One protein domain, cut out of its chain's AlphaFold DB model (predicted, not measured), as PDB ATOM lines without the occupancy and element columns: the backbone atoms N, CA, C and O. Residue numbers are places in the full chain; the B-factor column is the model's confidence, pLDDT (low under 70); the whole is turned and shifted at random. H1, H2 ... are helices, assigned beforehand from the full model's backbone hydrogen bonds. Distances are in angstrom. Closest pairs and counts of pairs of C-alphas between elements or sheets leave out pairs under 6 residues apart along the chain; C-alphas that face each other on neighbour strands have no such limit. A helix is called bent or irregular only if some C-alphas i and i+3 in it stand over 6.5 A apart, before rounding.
ATOM      1  N   THR A  50     135.387 151.388 135.184       87.69
ATOM      2  CA  THR A  50     135.691 152.469 136.133       87.69
ATOM      3  C   THR A  50     134.543 152.726 137.104       87.69
ATOM      4  O   THR A  50     134.776 152.766 138.313       87.69
ATOM      5  N   TYR A  51     133.299 152.858 136.628       88.00
ATOM      6  CA  TYR A  51     132.166 153.039 137.549       88.00
ATOM      7  C   TYR A  51     131.841 151.778 138.344       88.00
ATOM      8  O   TYR A  51     131.450 151.895 139.504       88.00
ATOM      9  N   SER A  52     132.055 150.586 137.783       88.75
ATOM     10  CA  SER A  52     131.900 149.337 138.538       88.75
ATOM     11  C   SER A  52     132.931 149.229 139.663       88.75
ATOM     12  O   SER A  52     132.583 148.881 140.791       88.75
ATOM     13  N   LEU A  53     134.191 149.586 139.389       88.38
ATOM     14  CA  LEU A  53     135.260 149.613 140.384       88.38
ATOM     15  C   LEU A  53     134.994 150.671 141.459       88.38
ATOM     16  O   LEU A  53     135.108 150.381 142.649       88.38
ATOM     17  N   ALA A  54     134.594 151.877 141.055       87.38
ATOM     18  CA  ALA A  54     134.231 152.940 141.984       87.38
ATOM     19  C   ALA A  54     133.024 152.544 142.853       87.38
ATOM     20  O   ALA A  54     133.049 152.751 144.063       87.38
ATOM     21  N   GLY A  55     132.002 151.904 142.279       85.19
ATOM     22  CA  GLY A  55     130.855 151.382 143.026       85.19
ATOM     23  C   GLY A  55     131.228 150.254 143.992       85.19
ATOM     24  O   GLY A  55     130.705 150.201 145.100       85.19
ATOM     25  N   ALA A  56     132.175 149.385 143.628       87.94
ATOM     26  CA  ALA A  56     132.672 148.339 144.522       87.94
ATOM     27  C   ALA A  56     133.476 148.902 145.709       87.94
ATOM     28  O   ALA A  56     133.428 148.340 146.800       87.94
ATOM     29  N   GLN A  57     134.209 150.003 145.505       89.62
ATOM     30  CA  GLN A  57     135.053 150.620 146.536       89.62
ATOM     31  C   GLN A  57     134.293 151.592 147.447       89.62
ATOM     32  O   GLN A  57     134.500 151.583 148.657       89.62
ATOM     33  N   TYR A  58     133.426 152.427 146.875       85.62
ATOM     34  CA  TYR A  58     132.744 153.521 147.577       85.62
ATOM     35  C   TYR A  58     131.244 153.262 147.786       85.62
ATOM     36  O   TYR A  58     130.550 154.072 148.401       85.62
ATOM     37  N   GLY A  59     130.711 152.144 147.285       85.75
ATOM     38  CA  GLY A  59     129.297 151.804 147.414       85.75
ATOM     39  C   GLY A  59     128.389 152.894 146.840       85.75
ATOM     40  O   GLY A  59     128.537 153.330 145.699       85.75
ATOM     41  N   PHE A  60     127.440 153.349 147.656       85.12
ATOM     42  CA  PHE A  60     126.460 154.377 147.297       85.12
ATOM     43  C   PHE A  60     126.918 155.813 147.585       85.12
ATOM     44  O   PHE A  60     126.197 156.757 147.262       85.12
ATOM     45  N   ASP A  61     128.110 155.997 148.150       86.19
ATOM     46  CA  ASP A  61     128.589 157.301 148.619       86.19
ATOM     47  C   ASP A  61     128.889 158.275 147.463       86.19
ATOM     48  O   ASP A  61     128.890 159.489 147.639       86.19
ATOM     49  N   LEU A  62     129.071 157.759 146.241       86.25
ATOM     50  CA  LEU A  62     129.286 158.544 145.016       86.25
ATOM     51  C   LEU A  62     127.999 158.862 144.233       86.25
ATOM     52  O   LEU A  62     128.061 159.593 143.244       86.25
ATOM     53  N   LEU A  63     126.825 158.365 144.644       84.81
ATOM     54  CA  LEU A  63     125.576 158.571 143.888       84.81
ATOM     55  C   LEU A  63     125.232 160.053 143.698       84.81
ATOM     56  O   LEU A  63     124.715 160.441 142.649       84.81
ATOM     57  N   TRP A  64     125.541 160.897 144.686       89.56
ATOM     58  CA  TRP A  64     125.285 162.335 144.593       89.56
ATOM     59  C   TRP A  64     126.132 163.006 143.498       89.56
ATOM     60  O   TRP A  64     125.661 163.945 142.855       89.56
ATOM     61  N   VAL A  65     127.336 162.492 143.214       87.88
ATOM     62  CA  VAL A  65     128.190 162.980 142.119       87.88
ATOM     63  C   VAL A  65     127.542 162.675 140.771       87.88
ATOM     64  O   VAL A  65     127.519 163.540 139.897       87.88
ATOM     65  N   CYS A  66     126.949 161.488 140.610       85.56
ATOM     66  CA  CYS A  66     126.229 161.119 139.389       85.56
ATOM     67  C   CYS A  66     125.052 162.066 139.117       85.56
ATOM     68  O   CYS A  66     124.879 162.527 137.989       85.56
ATOM     69  N   VAL A  67     124.285 162.411 140.159       88.62
ATOM     70  CA  VAL A  67     123.145 163.340 140.055       88.62
ATOM     71  C   VAL A  67     123.591 164.738 139.616       88.62
ATOM     72  O   VAL A  67     122.901 165.370 138.821       88.62
ATOM     73  N   LEU A  68     124.748 165.216 140.083       89.00
ATOM     74  CA  LEU A  68     125.288 166.523 139.688       89.00
ATOM     75  C   LEU A  68     125.985 166.506 138.317       89.00
ATOM     76  O   LEU A  68     125.948 167.498 137.584       89.00
ATOM     77  N   SER A  69     126.609 165.389 137.947       87.50
ATOM     78  CA  SER A  69     127.322 165.246 136.675       87.50
ATOM     79  C   SER A  69     126.360 165.134 135.487       87.50
ATOM     80  O   SER A  69     126.572 165.762 134.448       87.50
ATOM     81  N   TYR A  70     125.244 164.419 135.659       89.00
ATOM     82  CA  TYR A  70     124.246 164.204 134.610       89.00
ATOM     83  C   TYR A  70     123.740 165.494 133.921       89.00
ATOM     84  O   TYR A  70     123.851 165.587 132.695       89.00
ATOM     85  N   PRO A  71     123.244 166.533 134.630       90.38
ATOM     86  CA  PRO A  71     122.783 167.762 133.979       90.38
ATOM     87  C   PRO A  71     123.912 168.508 133.259       90.38
ATOM     88  O   PRO A  71     123.675 169.125 132.220       90.38
ATOM     89  N   SER A  72     125.143 168.420 133.770       89.81
ATOM     90  CA  SER A  72     126.320 169.016 133.131       89.81
ATOM     91  C   SER A  72     126.603 168.353 131.782       89.81
ATOM     92  O   SER A  72     126.840 169.040 130.788       89.81
ATOM     93  N   MET A  73     126.502 167.024 131.721       90.44
ATOM     94  CA  MET A  73     126.683 166.268 130.484       90.44
ATOM     95  C   MET A  73     125.597 166.577 129.452       90.44
ATOM     96  O   MET A  73     125.911 166.867 128.295       90.44
ATOM     97  N   VAL A  74     124.330 166.610 129.873       89.81
ATOM     98  CA  VAL A  74     123.205 166.963 128.991       89.81
ATOM     99  C   VAL A  74     123.368 168.381 128.438       89.81
ATOM    100  O   VAL A  74     123.169 168.606 127.244       89.81
ATOM    101  N   ALA A  75     123.799 169.342 129.262       91.25
ATOM    102  CA  ALA A  75     124.077 170.701 128.807       91.25
ATOM    103  C   ALA A  75     125.169 170.739 127.724       91.25
ATOM    104  O   ALA A  75     124.988 171.391 126.693       91.25
ATOM    105  N   LEU A  76     126.273 170.008 127.915       89.56
ATOM    106  CA  LEU A  76     127.354 169.920 126.928       89.56
ATOM    107  C   LEU A  76     126.882 169.285 125.612       89.56
ATOM    108  O   LEU A  76     127.170 169.824 124.540       89.56
ATOM    109  N   GLN A  77     126.106 168.200 125.678       90.38
ATOM    110  CA  GLN A  77     125.545 167.538 124.494       90.38
ATOM    111  C   GLN A  77     124.564 168.451 123.740       90.38
ATOM    112  O   GLN A  77     124.638 168.548 122.515       90.38
ATOM    113  N   MET A  78     123.707 169.199 124.445       89.06
ATOM    114  CA  MET A  78     122.793 170.168 123.824       89.06
ATOM    115  C   MET A  78     123.536 171.316 123.138       89.06
ATOM    116  O   MET A  78     123.164 171.723 122.036       89.06
ATOM    117  N   VAL A  79     124.595 171.844 123.759       89.94
ATOM    118  CA  VAL A  79     125.425 172.890 123.145       89.94
ATOM    119  C   VAL A  79     126.110 172.352 121.890       89.94
ATOM    120  O   VAL A  79     126.057 173.008 120.849       89.94
ATOM    121  N   ALA A  80     126.692 171.152 121.947       85.88
ATOM    122  CA  ALA A  80     127.325 170.518 120.794       85.88
ATOM    123  C   ALA A  80     126.326 170.283 119.646       85.88
ATOM    124  O   ALA A  80     126.599 170.668 118.506       85.88
ATOM    125  N   ALA A  81     125.146 169.739 119.954       86.44
ATOM    126  CA  ALA A  81     124.075 169.518 118.986       86.44
ATOM    127  C   ALA A  81     123.600 170.833 118.355       86.44
ATOM    128  O   ALA A  81     123.457 170.926 117.135       86.44
ATOM    129  N   ARG A  82     123.424 171.889 119.158       86.75
ATOM    130  CA  ARG A  82     123.016 173.209 118.666       86.75
ATOM    131  C   ARG A  82     124.078 173.840 117.772       86.75
ATOM    132  O   ARG A  82     123.734 174.399 116.734       86.75
ATOM    133  N   VAL A  83     125.356 173.750 118.141       85.62
ATOM    134  CA  VAL A  83     126.460 174.253 117.310       85.62
ATOM    135  C   VAL A  83     126.503 173.512 115.974       85.62
ATOM    136  O   VAL A  83     126.598 174.162 114.932       85.62
ATOM    137  N   ALA A  84     126.372 172.185 115.981       83.06
ATOM    138  CA  ALA A  84     126.334 171.381 114.762       83.06
ATOM    139  C   ALA A  84     125.124 171.730 113.874       83.06
ATOM    140  O   ALA A  84     125.286 171.924 112.670       83.06
ATOM    141  N   ALA A  85     123.936 171.892 114.467       83.56
ATOM    142  CA  ALA A  85     122.709 172.237 113.750       83.56
ATOM    143  C   ALA A  85     122.749 173.646 113.132       83.56
ATOM    144  O   ALA A  85     122.310 173.833 112.001       83.56
ATOM    145  N   VAL A  86     123.296 174.637 113.846       85.12
ATOM    146  CA  VAL A  86     123.355 176.033 113.372       85.12
ATOM    147  C   VAL A  86     124.450 176.238 112.324       85.12
ATOM    148  O   VAL A  86     124.259 176.991 111.373       85.12
ATOM    149  N   THR A  87     125.608 175.591 112.481       81.88
ATOM    150  CA  THR A  87     126.755 175.797 111.574       81.88
ATOM    151  C   THR A  87     126.766 174.847 110.377       81.88
ATOM    152  O   THR A  87     127.494 175.092 109.410       81.88
ATOM    153  N   GLY A  88     125.998 173.752 110.436       79.62
ATOM    154  CA  GLY A  88     126.009 172.681 109.436       79.62
ATOM    155  C   GLY A  88     127.370 171.987 109.304       79.62
ATOM    156  O   GLY A  88     127.647 171.355 108.287       79.62
ATOM    157  N   GLN A  89     128.260 172.164 110.284       77.44
ATOM    158  CA  GLN A  89     129.647 171.710 110.258       77.44
ATOM    159  C   GLN A  89     130.028 171.095 111.605       77.44
ATOM    160  O   GLN A  89     129.524 171.488 112.655       77.44
ATOM    161  N   GLY A  90     130.958 170.138 111.580       78.56
ATOM    162  CA  GLY A  90     131.508 169.556 112.803       78.56
ATOM    163  C   GLY A  90     132.277 170.581 113.641       78.56
ATOM    164  O   GLY A  90     132.822 171.557 113.115       78.56
TER     165      GLY A  90
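What this domain is: This is residues 50 to 90 of the 172 residues of an uncharacterized protein of Paraburkholderia guartelaensis (UniProt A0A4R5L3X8). A long helix, H2, makes most of the length, and a short helix, H1, is joined to its beginning by a turn and folds back, like a hook, with a gap between the two. Residues 88 to 90 turn back from the far end of H2. The printed part has 41 residues with two named helices, H1 then H2, and no named strand; the class is all helix. It is extended, with a radius of gyration of the C-alphas of 15.4 A, and spans 44 by 17 by 6 A, a rod.

Where its parts are: H1 is residues 50 to 58, 11.9 A long from first to last C-alpha, and begins at C-alpha 50 (135.691, 152.469, 136.133). H2 is residues 63 to 87, 36.6 A long, from C-alpha 63 (125.576, 158.571, 143.888) to C-alpha 87 (126.755, 175.797, 111.574).

How they stand to each other: H1 and H2 are apart, with no C-alpha of the one within 8 A of the other. A tight link of 4 residues joins them. H2 is neither bent nor irregular, but only just: C-alphas 68 and 71 are 6.4 A apart. Every O i to N i+4 pair is within hydrogen-bond range in H1, and 19 of 21 are in H2.

The domain as a whole: The two C-alphas farthest apart, those of Gln 57 and Gly 88, are 44.1 A apart. The printed part has no cut. Its mean pLDDT is 86.8, and no printed residue is under 70.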